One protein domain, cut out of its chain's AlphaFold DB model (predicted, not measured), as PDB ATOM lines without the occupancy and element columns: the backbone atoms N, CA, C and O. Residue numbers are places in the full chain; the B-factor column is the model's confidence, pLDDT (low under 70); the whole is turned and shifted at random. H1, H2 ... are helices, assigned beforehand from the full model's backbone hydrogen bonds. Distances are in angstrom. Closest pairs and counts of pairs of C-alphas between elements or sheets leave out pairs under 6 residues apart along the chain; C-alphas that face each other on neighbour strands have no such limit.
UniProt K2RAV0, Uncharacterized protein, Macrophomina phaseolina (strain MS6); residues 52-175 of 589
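Overview. This is residues 52 to 175 of the 589 residues of an uncharacterized protein of Macrophomina phaseolina (strain MS6) (UniProt K2RAV0). Three long helices, H3, H4 and H6, make an up-and-down bundle, with H4 in the middle of the domain and H3 folded against it as a hairpin; H6 is more loosely joined, meeting H4 over part of its length. On the side of H4 away from H6, H1 crosses it, with H2 at one end of H1 and H8 packed on H1, while residues 128 to 134 stick out. The printed part has 124 residues with eight named helices, H1 to H8 in that order, and no named strand; the class is all helix. It is compact, with a radius of gyration of the C-alphas of 14.5 A and spans of 42 by 32 by 25 A.

Arrangement. H1, residues 59 to 72, and H2, residues 74 to 77, touch only at the corner by their tight link, the closest C-alphas being those of Val 70 and Gln 77, 5.6 A apart. H3, residues 84 to 97, and H4, residues 103 to 122, form a helical hairpin: they touch, with Tyr 94 and Asn 109 closest at 5.2 A between C-alphas, and run opposite ways at a shallow tilt of 19 degrees. H1 is close to H4 but not clearly touching, with the C-alphas of Ala 62 and Trp 115 closest at 7.0 A; at 72 degrees their lines are only just about perpendicular. H5, residues 124 to 127, is close to H3 but not clearly touching, with the C-alphas of Leu 84 and Glu 125 closest at 6.3 A. H6, residues 134 to 155, touches H4 with its residues 143 to 150 alone; the closest C-alphas are those of Met 117 and Asp 143, 6.9 A apart. H4 and H6 run opposite ways at a tilt of 34.9 degrees, only just shallow. H7, residues 163 to 166, is close to H4 but not clearly touching, with the C-alphas of Thr 104 and Ile 166 closest at 7.0 A. H8, residues 171 to 174, touches H1, with the C-alphas of Leu 65 and Phe 174 closest at 5.7 A. In H1, H3, H4 and H6 every O i to N i+4 pair is within hydrogen-bond range; H2, H5, H7 and H8 are too short for such a pair.

Along the chain. H1 begins at C-alpha 59 (150.054, 105.746, 112.171) and is 19.9 A long from first to last C-alpha. H3 measures 20.0 A, H4 28.9 A and H6 31.5 A, ending at C-alpha 155 (165.201, 116.862, 100.385). H8 ends at C-alpha 174 (141.858, 116.873, 110.871).

Size, cuts and confidence. The C-alphas farthest apart are those of Pro 130 and Thr 165, 42.7 A. The printed part has no cut, and no link between helices is long. The mean pLDDT of the printed part is 76.7; residues under 70 include 52 to 56, 97 to 103 and 155 to 160.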
ATOM      1  N   ASN A  52     156.894 104.058  95.657       43.38
ATOM      2  CA  ASN A  52     155.701 103.860  96.490       43.38
ATOM      3  C   ASN A  52     155.986 103.225  97.864       43.38
ATOM      4  O   ASN A  52     155.103 103.213  98.716       43.38
ATOM      5  N   ALA A  53     157.182 102.672  98.093       41.06
ATOM      6  CA  ALA A  53     157.495 101.929  99.315       41.06
ATOM      7  C   ALA A  53     157.922 102.814 100.507       41.06
ATOM      8  O   ALA A  53     158.010 102.301 101.621       41.06
ATOM      9  N   SER A  54     158.174 104.116 100.304       48.19
ATOM     10  CA  SER A  54     158.650 105.034 101.358       48.19
ATOM     11  C   SER A  54     157.677 106.152 101.748       48.19
ATOM     12  O   SER A  54     157.992 106.922 102.649       48.19
ATOM     13  N   LEU A  55     156.507 106.261 101.109       58.72
ATOM     14  CA  LEU A  55     155.494 107.264 101.455       58.72
ATOM     15  C   LEU A  55     154.428 106.664 102.377       58.72
ATOM     16  O   LEU A  55     153.387 106.205 101.915       58.72
ATOM     17  N   SER A  56     154.675 106.667 103.687       66.06
ATOM     18  CA  SER A  56     153.679 106.251 104.681       66.06
ATOM     19  C   SER A  56     153.328 107.395 105.623       66.06
ATOM     20  O   SER A  56     154.213 107.987 106.240       66.06
ATOM     21  N   VAL A  57     152.033 107.670 105.766       79.06
ATOM     22  CA  VAL A  57     151.512 108.603 106.771       79.06
ATOM     23  C   VAL A  57     151.740 108.003 108.165       79.06
ATOM     24  O   VAL A  57     151.427 106.823 108.351       79.06
ATOM     25  N   PRO A  58     152.264 108.763 109.148       84.06
ATOM     26  CA  PRO A  58     152.445 108.266 110.510       84.06
ATOM     27  C   PRO A  58     151.145 107.687 111.084       84.06
ATOM     28  O   PRO A  58     150.089 108.311 110.983       84.06
ATOM     29  N   GLU A  59     151.226 106.515 111.720       80.81
ATOM     30  CA  GLU A  59     150.054 105.746 112.171       80.81
ATOM     31  C   GLU A  59     149.125 106.568 113.075       80.81
ATOM     32  O   GLU A  59     147.921 106.612 112.843       80.81
ATOM     33  N   ALA A  60     149.687 107.322 114.024       79.88
ATOM     34  CA  ALA A  60     148.920 108.183 114.924       79.88
ATOM     35  C   ALA A  60     148.121 109.281 114.192       79.88
ATOM     36  O   ALA A  60     147.030 109.652 114.624       79.88
ATOM     37  N   LEU A  61     148.644 109.794 113.072       82.25
ATOM     38  CA  LEU A  61     147.953 110.785 112.248       82.25
ATOM     39  C   LEU A  61     146.870 110.123 111.392       82.25
ATOM     40  O   LEU A  61     145.764 110.647 111.282       82.25
ATOM     41  N   ALA A  62     147.178 108.958 110.816       83.62
ATOM     42  CA  ALA A  62     146.230 108.180 110.031       83.62
ATOM     43  C   ALA A  62     145.003 107.784 110.869       83.62
ATOM     44  O   ALA A  62     143.882 107.974 110.406       83.62
ATOM     45  N   THR A  63     145.204 107.342 112.119       84.81
ATOM     46  CA  THR A  63     144.109 107.035 113.055       84.81
ATOM     47  C   THR A  63     143.215 108.247 113.289       84.81
ATOM     48  O   THR A  63     141.997 108.134 113.206       84.81
ATOM     49  N   ARG A  64     143.799 109.430 113.505       82.06
ATOM     50  CA  ARG A  64     143.018 110.646 113.755       82.06
ATOM     51  C   ARG A  64     142.243 111.126 112.523       82.06
ATOM     52  O   ARG A  64     141.115 111.601 112.650       82.06
ATOM     53  N   LEU A  65     142.822 110.983 111.331       85.12
ATOM     54  CA  LEU A  65     142.134 111.263 110.066       85.12
ATOM     55  C   LEU A  65     140.983 110.276 109.822       85.12
ATOM     56  O   LEU A  65     139.909 110.695 109.394       85.12
ATOM     57  N   ASP A  66     141.172 108.991 110.136       84.44
ATOM     58  CA  ASP A  66     140.117 107.974 110.058       84.44
ATOM     59  C   ASP A  66     138.974 108.256 111.056       84.44
ATOM     60  O   ASP A  66     137.802 108.182 110.688       84.44
ATOM     61  N   GLU A  67     139.286 108.640 112.297       83.44
ATOM     62  CA  GLU A  67     138.282 109.025 113.302       83.44
ATOM     63  C   GLU A  67     137.460 110.240 112.845       83.44
ATOM     64  O   GLU A  67     136.225 110.209 112.886       83.44
ATOM     65  N   SER A  68     138.131 111.275 112.326       83.62
ATOM     66  CA  SER A  68     137.479 112.470 111.774       83.62
ATOM     67  C   SER A  68     136.614 112.143 110.548       83.62
ATOM     68  O   SER A  68     135.490 112.639 110.418       83.62
ATOM     69  N   LEU A  69     137.089 111.249 109.671       83.25
ATOM     70  CA  LEU A  69     136.349 110.774 108.502       83.25
ATOM     71  C   LEU A  69     135.040 110.092 108.907       83.25
ATOM     72  O   LEU A  69     133.988 110.427 108.366       83.25
ATOM     73  N   VAL A  70     135.097 109.149 109.851       82.31
ATOM     74  CA  VAL A  70     133.924 108.382 110.302       82.31
ATOM     75  C   VAL A  70     132.923 109.283 111.023       82.31
ATOM     76  O   VAL A  70     131.715 109.115 110.847       82.31
ATOM     77  N   GLN A  71     133.404 110.270 111.785       79.50
ATOM     78  CA  GLN A  71     132.551 111.255 112.447       79.50
ATOM     79  C   GLN A  71     131.812 112.152 111.442       79.50
ATOM     80  O   GLN A  71     130.628 112.430 111.628       79.50
ATOM     81  N   ALA A  72     132.488 112.593 110.379       73.62
ATOM     82  CA  ALA A  72     131.893 113.446 109.352       73.62
ATOM     83  C   ALA A  72     131.018 112.664 108.358       73.62
ATOM     84  O   ALA A  72     130.000 113.177 107.890       73.62
ATOM     85  N   ARG A  73     131.409 111.431 108.014       77.19
ATOM     86  CA  ARG A  73     130.719 110.553 107.060       77.19
ATOM     87  C   ARG A  73     130.781 109.088 107.504       77.19
ATOM     88  O   ARG A  73     131.685 108.355 107.093       77.19
ATOM     89  N   PRO A  74     129.763 108.609 108.241       76.25
ATOM     90  CA  PRO A  74     129.683 107.212 108.674       76.25
ATOM     91  C   PRO A  74     129.694 106.203 107.513       76.25
ATOM     92  O   PRO A  74     130.131 105.069 107.665       76.25
ATOM     93  N   GLU A  75     129.258 106.619 106.321       75.12
ATOM     94  CA  GLU A  75     129.258 105.804 105.095       75.12
ATOM     95  C   GLU A  75     130.667 105.410 104.620       75.12
ATOM     96  O   GLU A  75     130.816 104.420 103.901       75.12
ATOM     97  N   CYS A  76     131.694 106.170 105.019       77.12
ATOM     98  CA  CYS A  76     133.103 105.922 104.704       77.12
ATOM     99  C   CYS A  76     133.801 105.026 105.747       77.12
ATOM    100  O   CYS A  76     135.017 104.865 105.696       77.12
ATOM    101  N   GLN A  77     133.052 104.441 106.692       73.31
ATOM    102  CA  GLN A  77     133.589 103.490 107.671       73.31
ATOM    103  C   GLN A  77     134.113 102.204 107.009       73.31
ATOM    104  O   GLN A  77     135.063 101.604 107.509       73.31
ATOM    105  N   ASP A  78     133.521 101.781 105.885       77.38
ATOM    106  CA  ASP A  78     134.112 100.743 105.035       77.38
ATOM    107  C   ASP A  78     135.243 101.368 104.195       77.38
ATOM    108  O   ASP A  78     134.961 102.254 103.378       77.38
ATOM    109  N   PRO A  79     136.500 100.893 104.319       67.38
ATOM    110  CA  PRO A  79     137.632 101.388 103.529       67.38
ATOM    111  C   PRO A  79     137.390 101.357 102.013       67.38
ATOM    112  O   PRO A  79     138.001 102.109 101.258       67.38
ATOM    113  N   ASN A  80     136.491 100.488 101.548       75.69
ATOM    114  CA  ASN A  80     136.168 100.324 100.136       75.69
ATOM    115  C   ASN A  80     135.215 101.390  99.575       75.69
ATOM    116  O   ASN A  80     135.062 101.462  98.348       75.69
ATOM    117  N   ASN A  81     134.573 102.186 100.435       80.44
ATOM    118  CA  ASN A  81     133.480 103.094 100.083       80.44
ATOM    119  C   ASN A  81     133.891 104.580 100.115       80.44
ATOM    120  O   ASN A  81     133.108 105.448 100.498       80.44
ATOM    121  N   PHE A  82     135.134 104.875  99.728       84.06
ATOM    122  CA  PHE A  82     135.643 106.244  99.645       84.06
ATOM    123  C   PHE A  82     135.292 106.895  98.287       84.06
ATOM    124  O   PHE A  82     135.695 106.355  97.249       84.06
ATOM    125  N   PRO A  83     134.570 108.035  98.266       84.56
ATOM    126  CA  PRO A  83     134.080 108.653  97.034       84.56
ATOM    127  C   PRO A  83     135.218 109.284  96.223       84.56
ATOM    128  O   PRO A  83     135.915 110.177  96.705       84.56
ATOM    129  N   LEU A  84     135.374 108.867  94.966       82.81
ATOM    130  CA  LEU A  84     136.476 109.288  94.095       82.81
ATOM    131  C   LEU A  84     136.472 110.800  93.839       82.81
ATOM    132  O   LEU A  84     137.494 111.454  94.027       82.81
ATOM    133  N   GLN A  85     135.334 111.356  93.411       80.50
ATOM    134  CA  GLN A  85     135.243 112.774  93.049       80.50
ATOM    135  C   GLN A  85     135.493 113.678  94.263       80.50
ATOM    136  O   GLN A  85     136.397 114.505  94.237       80.50
ATOM    137  N   LEU A  86     134.755 113.457  95.354       80.12
ATOM    138  CA  LEU A  86     134.896 114.243  96.584       80.12
ATOM    139  C   LEU A  86     136.278 114.076  97.223       80.12
ATOM    140  O   LEU A  86     136.805 115.018  97.811       80.12
ATOM    141  N   GLY A  87     136.870 112.886  97.109       84.56
ATOM    142  CA  GLY A  87     138.246 112.634  97.512       84.56
ATOM    143  C   GLY A  87     139.243 113.470  96.717       84.56
ATOM    144  O   GLY A  87     140.120 114.098  97.302       84.56
ATOM    145  N   MET A  88     139.098 113.519  95.391       84.19
ATOM    146  CA  MET A  88     139.978 114.314  94.532       84.19
ATOM    147  C   MET A  88     139.809 115.823  94.738       84.19
ATOM    148  O   MET A  88     140.804 116.545  94.672       84.19
ATOM    149  N   ASP A  89     138.596 116.289  95.032       80.00
ATOM    150  CA  ASP A  89     138.334 117.696  95.352       80.00
ATOM    151  C   ASP A  89     139.030 118.095  96.668       80.00
ATOM    152  O   ASP A  89     139.750 119.096  96.718       80.00
ATOM    153  N   ALA A  90     138.915 117.262  97.712       83.19
ATOM    154  CA  ALA A  90     139.625 117.455  98.979       83.19
ATOM    155  C   ALA A  90     141.150 117.377  98.810       83.19
ATOM    156  O   ALA A  90     141.884 118.214  99.335       83.19
ATOM    157  N   PHE A  91     141.636 116.407  98.031       86.06
ATOM    158  CA  PHE A  91     143.051 116.289  97.691       86.06
ATOM    159  C   PHE A  91     143.571 117.577  97.045       86.06
ATOM    160  O   PHE A  91     144.607 118.098  97.446       86.06
ATOM    161  N   GLN A  92     142.853 118.108  96.056       81.25
ATOM    162  CA  GLN A  92     143.270 119.306  95.339       81.25
ATOM    163  C   GLN A  92     143.323 120.533  96.254       81.25
ATOM    164  O   GLN A  92     144.258 121.324  96.133       81.25
ATOM    165  N   HIS A  93     142.366 120.667  97.174       81.00
ATOM    166  CA  HIS A  93     142.347 121.736  98.170       81.00
ATOM    167  C   HIS A  93     143.619 121.726  99.035       81.00
ATOM    168  O   HIS A  93     144.383 122.692  99.014       81.00
ATOM    169  N   TYR A  94     143.926 120.605  99.696       81.94
ATOM    170  CA  TYR A  94     145.118 120.509 100.552       81.94
ATOM    171  C   TYR A  94     146.431 120.550  99.767       81.94
ATOM    172  O   TYR A  94     147.425 121.096 100.244       81.94
ATOM    173  N   PHE A  95     146.445 120.030  98.539       80.81
ATOM    174  CA  PHE A  95     147.628 120.058  97.684       80.81
ATOM    175  C   PHE A  95     147.979 121.486  97.236       80.81
ATOM    176  O   PHE A  95     149.151 121.810  97.052       80.81
ATOM    177  N   GLN A  96     146.978 122.359  97.073       74.75
ATOM    178  CA  GLN A  96     147.178 123.781  96.773       74.75
ATOM    179  C   GLN A  96     147.533 124.597  98.025       74.75
ATOM    180  O   GLN A  96     148.374 125.495  97.945       74.75
ATOM    181  N   GLU A  97     146.954 124.254  99.181       69.38
ATOM    182  CA  GLU A  97     147.269 124.854 100.488       69.38
ATOM    183  C   GLU A  97     148.622 124.393 101.071       69.38
ATOM    184  O   GLU A  97     149.057 124.909 102.096       69.38
ATOM    185  N   GLY A  98     149.350 123.482 100.414       57.56
ATOM    186  CA  GLY A  98     150.687 123.017 100.826       57.56
ATOM    187  C   GLY A  98     151.797 124.086 100.840       57.56
ATOM    188  O   GLY A  98     152.942 123.771 101.150       57.56
ATOM    189  N   ASN A  99     151.469 125.343 100.512       51.75
ATOM    190  CA  ASN A  99     152.317 126.530 100.678       51.75
ATOM    191  C   ASN A  99     151.818 127.429 101.833       51.75
ATOM    192  O   ASN A  99     151.863 128.659 101.722       51.75
ATOM    193  N   ALA A 100     151.275 126.833 102.898       55.81
ATOM    194  CA  ALA A 100     150.757 127.556 104.055       55.81
ATOM    195  C   ALA A 100     151.861 128.352 104.778       55.81
ATOM    196  O   ALA A 100     153.056 128.082 104.655       55.81
ATOM    197  N   THR A 101     151.458 129.367 105.545       52.62
ATOM    198  CA  THR A 101     152.365 130.275 106.274       52.62
ATOM    199  C   THR A 101     153.124 129.596 107.419       52.62
ATOM    200  O   THR A 101     154.126 130.144 107.879       52.62
ATOM    201  N   SER A 102     152.668 128.417 107.854       69.50
ATOM    202  CA  SER A 102     153.264 127.589 108.903       69.50
ATOM    203  C   SER A 102     153.821 126.278 108.333       69.50
ATOM    204  O   SER A 102     153.193 125.620 107.496       69.50
ATOM    205  N   GLU A 103     154.999 125.876 108.815       69.62
ATOM    206  CA  GLU A 103     155.645 124.602 108.462       69.62
ATOM    207  C   GLU A 103     154.810 123.396 108.932       69.62
ATOM    208  O   GLU A 103     154.719 122.392 108.224       69.62
ATOM    209  N   THR A 104     154.126 123.528 110.075       74.38
ATOM    210  CA  THR A 104     153.240 122.504 110.651       74.38
ATOM    211  C   THR A 104     152.015 122.244 109.773       74.38
ATOM    212  O   THR A 104     151.687 121.091 109.502       74.38
ATOM    213  N   ASP A 105     151.377 123.304 109.269       76.19
ATOM    214  CA  ASP A 105     150.169 123.200 108.438       76.19
ATOM    215  C   ASP A 105     150.514 122.648 107.052       76.19
ATOM    216  O   ASP A 105     149.801 121.810 106.503       76.19
ATOM    217  N   SER A 106     151.665 123.056 106.511       77.00
ATOM    218  CA  SER A 106     152.176 122.537 105.238       77.00
ATOM    219  C   SER A 106     152.480 121.035 105.319       77.00
ATOM    220  O   SER A 106     152.139 120.290 104.399       77.00
ATOM    221  N   TYR A 107     153.065 120.568 106.428       82.19
ATOM    222  CA  TYR A 107     153.289 119.141 106.674       82.19
ATOM    223  C   TYR A 107     151.972 118.377 106.857       82.19
ATOM    224  O   TYR A 107     151.779 117.338 106.226       82.19
ATOM    225  N   LEU A 108     151.031 118.903 107.650       84.19
ATOM    226  CA  LEU A 108     149.719 118.282 107.849       84.19
ATOM    227  C   LEU A 108     148.946 118.151 106.527       84.19
ATOM    228  O   LEU A 108     148.407 117.084 106.235       84.19
ATOM    229  N   ASN A 109     148.944 119.192 105.695       85.69
ATOM    230  CA  ASN A 109     148.308 119.180 104.378       85.69
ATOM    231  C   ASN A 109     148.954 118.161 103.433       85.69
ATOM    232  O   ASN A 109     148.242 117.438 102.731       85.69
ATOM    233  N   LEU A 110     150.285 118.036 103.451       85.25
ATOM    234  CA  LEU A 110     150.996 117.006 102.691       85.25
ATOM    235  C   LEU A 110     150.608 115.594 103.161       85.25
ATOM    236  O   LEU A 110     150.311 114.732 102.333       85.25
ATOM    237  N   MET A 111     150.539 115.363 104.475       86.25
ATOM    238  CA  MET A 111     150.119 114.075 105.035       86.25
ATOM    239  C   MET A 111     148.656 113.747 104.715       86.25
ATOM    240  O   MET A 111     148.349 112.608 104.361       86.25
ATOM    241  N   LYS A 112     147.755 114.738 104.750       87.75
ATOM    242  CA  LYS A 112     146.367 114.582 104.289       87.75
ATOM    243  C   LYS A 112     146.311 114.187 102.820       87.75
ATOM    244  O   LYS A 112     145.580 113.268 102.471       87.75
ATOM    245  N   CYS A 113     147.100 114.830 101.960       87.81
ATOM    246  CA  CYS A 113     147.162 114.484 100.542       87.81
ATOM    247  C   CYS A 113     147.592 113.026 100.328       87.81
ATOM    248  O   CYS A 113     146.982 112.327  99.519       87.81
ATOM    249  N   LEU A 114     148.599 112.555 101.071       87.31
ATOM    250  CA  LEU A 114     149.059 111.163 101.024       87.31
ATOM    251  C   LEU A 114     147.984 110.185 101.478       87.31
ATOM    252  O   LEU A 114     147.701 109.210 100.784       87.31
ATOM    253  N   TRP A 115     147.346 110.485 102.604       89.12
ATOM    254  CA  TRP A 115     146.279 109.661 103.153       89.12
ATOM    255  C   TRP A 115     145.073 109.588 102.201       89.12
ATOM    256  O   TRP A 115     144.579 108.500 101.912       89.12
ATOM    257  N   ILE A 116     144.634 110.723 101.640       88.56
ATOM    258  CA  ILE A 116     143.514 110.775 100.687       88.56
ATOM    259  C   ILE A 116     143.856 109.975  99.425       88.56
ATOM    260  O   ILE A 116     143.031 109.199  98.944       88.56
ATOM    261  N   MET A 117     145.071 110.135  98.893       87.69
ATOM    262  CA  MET A 117     145.504 109.431  97.685       87.69
ATOM    263  C   MET A 117     145.533 107.908  97.892       87.69
ATOM    264  O   MET A 117     145.118 107.159  97.004       87.69
ATOM    265  N   ASP A 118     145.949 107.438  99.070       87.19
ATOM    266  CA  ASP A 118     145.889 106.018  99.434       87.19
ATOM    267  C   ASP A 118     144.437 105.502  99.523       87.19
ATOM    268  O   ASP A 118     144.080 104.498  98.896       87.19
ATOM    269  N   LYS A 119     143.539 106.242 100.190       85.88
ATOM    270  CA  LYS A 119     142.105 105.897 100.259       85.88
ATOM    271  C   LYS A 119     141.439 105.855  98.880       85.88
ATOM    272  O   LYS A 119     140.656 104.949  98.601       85.88
ATOM    273  N   ILE A 120     141.789 106.771  97.975       86.69
ATOM    274  CA  ILE A 120     141.285 106.766  96.594       86.69
ATOM    275  C   ILE A 120     141.761 105.524  95.836       86.69
ATOM    276  O   ILE A 120     140.956 104.864  95.184       86.69
ATOM    277  N   LYS A 121     143.046 105.162  95.933       84.38
ATOM    278  CA  LYS A 121     143.593 103.979  95.245       84.38
ATOM    279  C   LYS A 121     143.014 102.664  95.770       84.38
ATOM    280  O   LYS A 121     142.883 101.695  95.017       84.38
ATOM    281  N   THR A 122     142.680 102.611  97.059       84.25
ATOM    282  CA  THR A 122     142.089 101.424  97.689       84.25
ATOM    283  C   THR A 122     140.579 101.302  97.448       84.25
ATOM    284  O   THR A 122     140.062 100.179  97.534       84.25
ATOM    285  N   SER A 123     139.895 102.385  97.056       87.25
ATOM    286  CA  SER A 123     138.438 102.429  96.894       87.25
ATOM    287  C   SER A 123     137.907 101.549  95.756       87.25
ATOM    288  O   SER A 123     138.557 101.301  94.733       87.25
ATOM    289  N   THR A 124     136.677 101.060  95.923       85.31
ATOM    290  CA  THR A 124     136.003 100.257  94.888       85.31
ATOM    291  C   THR A 124     135.616 101.080  93.667       85.31
ATOM    292  O   THR A 124     135.614 100.541  92.561       85.31
ATOM    293  N   GLU A 125     135.321 102.370  93.843       84.62
ATOM    294  CA  GLU A 125     134.987 103.285  92.750       84.62
ATOM    295  C   GLU A 125     136.174 103.452  91.795       84.62
ATOM    296  O   GLU A 125     136.003 103.318  90.585       84.62
ATOM    297  N   PHE A 126     137.389 103.617  92.329       83.69
ATOM    298  CA  PHE A 126     138.604 103.709  91.523       83.69
ATOM    299  C   PHE A 126     138.952 102.382  90.834       83.69
ATOM    300  O   PHE A 126     139.248 102.357  89.638       83.69
ATOM    301  N   LYS A 127     138.853 101.254  91.555       84.50
ATOM    302  CA  LYS A 127     139.143  99.910  91.015       84.50
ATOM    303  C   LYS A 127     138.180  99.461  89.910       84.50
ATOM    304  O   LYS A 127     138.542  98.609  89.107       84.50
ATOM    305  N   ARG A 128     136.955 100.000  89.867       84.75
ATOM    306  CA  ARG A 128     135.951  99.696  88.829       84.75
ATOM    307  C   ARG A 128     136.118 100.519  87.550       84.75
ATOM    308  O   ARG A 128     135.392 100.275  86.586       84.75
ATOM    309  N   LEU A 129     137.028 101.495  87.527       83.12
ATOM    310  CA  LEU A 129     137.235 102.334  86.352       83.12
ATOM    311  C   LEU A 129     137.824 101.530  85.181       83.12
ATOM    312  O   LEU A 129     138.723 100.719  85.400       83.12
ATOM    313  N   PRO A 130     137.390 101.793  83.933       77.12
ATOM    314  CA  PRO A 130     138.011 101.210  82.751       77.12
ATOM    315  C   PRO A 130     139.488 101.600  82.633       77.12
ATOM    316  O   PRO A 130     139.846 102.762  82.879       77.12
ATOM    317  N   ASP A 131     140.309 100.650  82.180       72.69
ATOM    318  CA  ASP A 131     141.724 100.876  81.896       72.69
ATOM    319  C   ASP A 131     141.905 102.013  80.886       72.69
ATOM    320  O   ASP A 131     141.323 102.026  79.800       72.69
ATOM    321  N   GLY A 132     142.702 103.010  81.272       59.22
ATOM    322  CA  GLY A 132     142.973 104.186  80.447       59.22
ATOM    323  C   GLY A 132     141.901 105.279  80.511       59.22
ATOM    324  O   GLY A 132     142.011 106.256  79.765       59.22
ATOM    325  N   SER A 133     140.909 105.160  81.402       73.44
ATOM    326  CA  SER A 133     139.944 106.234  81.666       73.44
ATOM    327  C   SER A 133     140.629 107.536  82.097       73.44
ATOM    328  O   SER A 133     141.698 107.539  82.713       73.44
ATOM    329  N   LEU A 134     139.988 108.669  81.793       67.06
ATOM    330  CA  LEU A 134     140.500 109.992  82.161       67.06
ATOM    331  C   LEU A 134     140.704 110.129  83.675       67.06
ATOM    332  O   LEU A 134     141.689 110.723  84.096       67.06
ATOM    333  N   TRP A 135     139.836 109.514  84.481       75.50
ATOM    334  CA  TRP A 135     139.973 109.477  85.936       75.50
ATOM    335  C   TRP A 135     141.196 108.685  86.400       75.50
ATOM    336  O   TRP A 135     141.944 109.177  87.238       75.50
ATOM    337  N   GLN A 136     141.472 107.512  85.818       77.00
ATOM    338  CA  GLN A 136     142.700 106.775  86.133       77.00
ATOM    339  C   GLN A 136     143.955 107.581  85.778       77.00
ATOM    340  O   GLN A 136     144.903 107.615  86.561       77.00
ATOM    341  N   ARG A 137     143.964 108.247  84.616       69.62
ATOM    342  CA  ARG A 137     145.080 109.115  84.204       69.62
ATOM    343  C   ARG A 137     145.243 110.300  85.149       69.62
ATOM    344  O   ARG A 137     146.360 110.609  85.547       69.62
ATOM    345  N   TYR A 138     144.139 110.932  85.535       73.94
ATOM    346  CA  TYR A 138     144.138 112.075  86.442       73.94
ATOM    347  C   TYR A 138     144.679 111.711  87.830       73.94
ATOM    348  O   TYR A 138     145.587 112.376  88.320       73.94
ATOM    349  N   VAL A 139     144.204 110.610  88.419       80.12
ATOM    350  CA  VAL A 139     144.683 110.121  89.721       80.12
ATOM    351  C   VAL A 139     146.163 109.743  89.652       80.12
ATOM    352  O   VAL A 139     146.937 110.211  90.478       80.12
ATOM    353  N   LYS A 140     146.598 108.987  88.629       78.19
ATOM    354  CA  LYS A 140     148.023 108.644  88.429       78.19
ATOM    355  C   LYS A 140     148.908 109.886  88.286       78.19
ATOM    356  O   LYS A 140     149.999 109.938  88.844       78.19
ATOM    357  N   ARG A 141     148.433 110.900  87.558       73.31
ATOM    358  CA  ARG A 141     149.134 112.178  87.390       73.31
ATOM    359  C   ARG A 141     149.267 112.925  88.715       73.31
ATOM    360  O   ARG A 141     150.333 113.463  89.002       73.31
ATOM    361  N   MET A 142     148.197 112.994  89.503       79.75
ATOM    362  CA  MET A 142     148.230 113.688  90.789       79.75
ATOM    363  C   MET A 142     149.070 112.946  91.828       79.75
ATOM    364  O   MET A 142     149.803 113.588  92.569       79.75
ATOM    365  N   ASP A 143     149.049 111.619  91.805       82.44
ATOM    366  CA  ASP A 143     149.918 110.766  92.610       82.44
ATOM    367  C   ASP A 143     151.407 110.980  92.296       82.44
ATOM    368  O   ASP A 143     152.223 111.179  93.192       82.44
ATOM    369  N   PHE A 144     151.762 111.057  91.010       76.31
ATOM    370  CA  PHE A 144     153.126 111.385  90.594       76.31
ATOM    371  C   PHE A 144     153.569 112.772  91.089       76.31
ATOM    372  O   PHE A 144     154.686 112.945  91.579       76.31
ATOM    373  N   ARG A 145     152.688 113.777  90.996       76.06
ATOM    374  CA  ARG A 145     152.974 115.128  91.508       76.06
ATOM    375  C   ARG A 145     153.134 115.140  93.026       76.06
ATOM    376  O   ARG A 145     153.997 115.854  93.524       76.06
ATOM    377  N   LEU A 146     152.334 114.353  93.736       82.56
ATOM    378  CA  LEU A 146     152.422 114.195  95.182       82.56
ATOM    379  C   LEU A 146     153.758 113.590  95.614       82.56
ATOM    380  O   LEU A 146     154.393 114.126  96.516       82.56
ATOM    381  N   ALA A 147     154.219 112.546  94.922       78.81
ATOM    382  CA  ALA A 147     155.529 111.949  95.169       78.81
ATOM    383  C   ALA A 147     156.664 112.973  94.988       78.81
ATOM    384  O   ALA A 147     157.501 113.126  95.872       78.81
ATOM    385  N   LYS A 148     156.634 113.772  93.908       75.00
ATOM    386  CA  LYS A 148     157.630 114.836  93.664       75.00
ATOM    387  C   LYS A 148     157.632 115.906  94.763       75.00
ATOM    388  O   LYS A 148     158.689 116.414  95.136       75.00
ATOM    389  N   GLU A 149     156.457 116.280  95.267       76.69
ATOM    390  CA  GLU A 149     156.329 117.253  96.357       76.69
ATOM    391  C   GLU A 149     156.840 116.698  97.691       76.69
ATOM    392  O   GLU A 149     157.517 117.422  98.424       76.69
ATOM    393  N   TYR A 150     156.589 115.418  97.971       78.75
ATOM    394  CA  TYR A 150     157.141 114.724  99.131       78.75
ATOM    395  C   TYR A 150     158.665 114.608  99.055       78.75
ATOM    396  O   TYR A 150     159.343 114.985 100.005       78.75
ATOM    397  N   ASP A 151     159.223 114.196  97.913       74.50
ATOM    398  CA  ASP A 151     160.675 114.125  97.705       74.50
ATOM    399  C   ASP A 151     161.334 115.492  97.899       74.50
ATOM    400  O   ASP A 151     162.406 115.610  98.491       74.50
ATOM    401  N   ARG A 152     160.676 116.558  97.432       73.62
ATOM    402  CA  ARG A 152     161.134 117.934  97.637       73.62
ATOM    403  C   ARG A 152     161.106 118.328  99.111       73.62
ATOM    404  O   ARG A 152     162.011 119.034  99.548       73.62
ATOM    405  N   TRP A 153     160.078 117.920  99.850       73.81
ATOM    406  CA  TRP A 153     159.986 118.157 101.288       73.81
ATOM    407  C   TRP A 153     161.062 117.364 102.044       73.81
ATOM    408  O   TRP A 153     161.803 117.957 102.818       73.81
ATOM    409  N   ALA A 154     161.255 116.084 101.727       70.94
ATOM    410  CA  ALA A 154     162.290 115.240 102.325       70.94
ATOM    411  C   ALA A 154     163.720 115.710 101.991       70.94
ATOM    412  O   ALA A 154     164.629 115.600 102.811       70.94
ATOM    413  N   ALA A 155     163.934 116.255 100.788       68.69
ATOM    414  CA  ALA A 155     165.201 116.862 100.385       68.69
ATOM    415  C   ALA A 155     165.404 118.270 100.967       68.69
ATOM    416  O   ALA A 155     166.528 118.782 100.983       68.69
ATOM    417  N   SER A 156     164.331 118.920 101.424       64.62
ATOM    418  CA  SER A 156     164.450 120.156 102.180       64.62
ATOM    419  C   SER A 156     164.964 119.812 103.575       64.62
ATOM    420  O   SER A 156     164.444 118.926 104.239       64.62
ATOM    421  N   LEU A 157     165.992 120.515 104.049       54.44
ATOM    422  CA  LEU A 157     166.496 120.407 105.428       54.44
ATOM    423  C   LEU A 157     165.488 120.969 106.460       54.44
ATOM    424  O   LEU A 157     165.897 121.439 107.523       54.44
ATOM    425  N   ALA A 158     164.196 121.005 106.124       59.62
ATOM    426  CA  ALA A 158     163.145 121.448 107.018       59.62
ATOM    427  C   ALA A 158     163.067 120.462 108.194       59.62
ATOM    428  O   ALA A 158     163.047 119.249 107.968       59.62
ATOM    429  N   PRO A 159     163.078 120.946 109.446       60.16
ATOM    430  CA  PRO A 159     162.885 120.074 110.591       60.16
ATOM    431  C   PRO A 159     161.497 119.436 110.495       60.16
ATOM    432  O   PRO A 159     160.509 120.134 110.269       60.16
ATOM    433  N   GLU A 160     161.417 118.114 110.658       64.19
ATOM    434  CA  GLU A 160     160.126 117.444 110.786       64.19
ATOM    435  C   GLU A 160     159.412 118.031 112.015       64.19
ATOM    436  O   GLU A 160     160.002 118.065 113.103       64.19
ATOM    437  N   PRO A 161     158.199 118.586 111.849       70.50
ATOM    438  CA  PRO A 161     157.479 119.196 112.953       70.50
ATOM    439  C   PRO A 161     157.215 118.172 114.057       70.50
ATOM    440  O   PRO A 161     156.971 116.994 113.804       70.50
ATOM    441  N   ASP A 162     157.253 118.640 115.303       76.62
ATOM    442  CA  ASP A 162     156.995 117.802 116.469       76.62
ATOM    443  C   ASP A 162     155.579 117.198 116.404       76.62
ATOM    444  O   ASP A 162     154.570 117.912 116.432       76.62
ATOM    445  N   MET A 163     155.507 115.868 116.326       73.88
ATOM    446  CA  MET A 163     154.252 115.125 116.187       73.88
ATOM    447  C   MET A 163     153.307 115.341 117.371       73.88
ATOM    448  O   MET A 163     152.092 115.380 117.170       73.88
ATOM    449  N   ASP A 164     153.831 115.559 118.581       72.44
ATOM    450  CA  ASP A 164     153.007 115.883 119.753       72.44
ATOM    451  C   ASP A 164     152.309 117.242 119.605       72.44
ATOM    452  O   ASP A 164     151.213 117.451 120.130       72.44
ATOM    453  N   THR A 165     152.923 118.170 118.872       76.31
ATOM    454  CA  THR A 165     152.348 119.483 118.577       76.31
ATOM    455  C   THR A 165     151.248 119.370 117.520       76.31
ATOM    456  O   THR A 165     150.173 119.943 117.704       76.31
ATOM    457  N   ILE A 166     151.457 118.569 116.468       78.62
ATOM    458  CA  ILE A 166     150.436 118.301 115.441       78.62
ATOM    459  C   ILE A 166     149.232 117.601 116.068       78.62
ATOM    460  O   ILE A 166     148.101 118.047 115.915       78.62
ATOM    461  N   LEU A 167     149.458 116.551 116.859       78.25
ATOM    462  CA  LEU A 167     148.392 115.799 117.520       78.25
ATOM    463  C   LEU A 167     147.671 116.589 118.632       78.25
ATOM    464  O   LEU A 167     146.697 116.094 119.194       78.25
ATOM    465  N   ARG A 168     148.066 117.825 118.938       78.00
ATOM    466  CA  ARG A 168     147.312 118.729 119.828       78.00
ATOM    467  C   ARG A 168     146.481 119.773 119.088       78.00
ATOM    468  O   ARG A 168     145.777 120.535 119.749       78.00
ATOM    469  N   LEU A 169     146.543 119.811 117.756       78.94
ATOM    470  CA  LEU A 169     145.708 120.703 116.956       78.94
ATOM    471  C   LEU A 169     144.210 120.384 117.154       78.94
ATOM    472  O   LEU A 169     143.873 119.246 117.505       78.94
ATOM    473  N   PRO A 170     143.312 121.370 116.965       79.69
ATOM    474  CA  PRO A 170     141.866 121.165 117.047       79.69
ATOM    475  C   PRO A 170     141.381 120.065 116.098       79.69
ATOM    476  O   PRO A 170     141.939 119.888 115.019       79.69
ATOM    477  N   ASP A 171     140.309 119.359 116.460       74.19
ATOM    478  CA  ASP A 171     139.767 118.264 115.634       74.19
ATOM    479  C   ASP A 171     139.297 118.734 114.246       74.19
ATOM    480  O   ASP A 171     139.323 117.967 113.282       74.19
ATOM    481  N   ASP A 172     138.938 120.014 114.121       75.75
ATOM    482  CA  ASP A 172     138.566 120.639 112.851       75.75
ATOM    483  C   ASP A 172     139.729 120.664 111.845       75.75
ATOM    484  O   ASP A 172     139.507 120.480 110.646       75.75
ATOM    485  N   GLU A 173     140.976 120.745 112.323       79.06
ATOM    486  CA  GLU A 173     142.181 120.680 111.485       79.06
ATOM    487  C   GLU A 173     142.425 119.285 110.905       79.06
ATOM    488  O   GLU A 173     143.209 119.139 109.972       79.06
ATOM    489  N   PHE A 174     141.746 118.242 111.391       81.75
ATOM    490  CA  PHE A 174     141.858 116.873 110.871       81.75
ATOM    491  C   PHE A 174     140.715 116.491 109.937       81.75
ATOM    492  O   PHE A 174     140.748 115.415 109.338       81.75
ATOM    493  N   ARG A 175     139.732 117.379 109.743       81.69
ATOM    494  CA  ARG A 175     138.654 117.134 108.784       81.69
ATOM    495  C   ARG A 175     139.221 117.030 107.372       81.69
ATOM    496  O   ARG A 175     140.104 117.799 106.988       81.69
TER     497      ARG A 175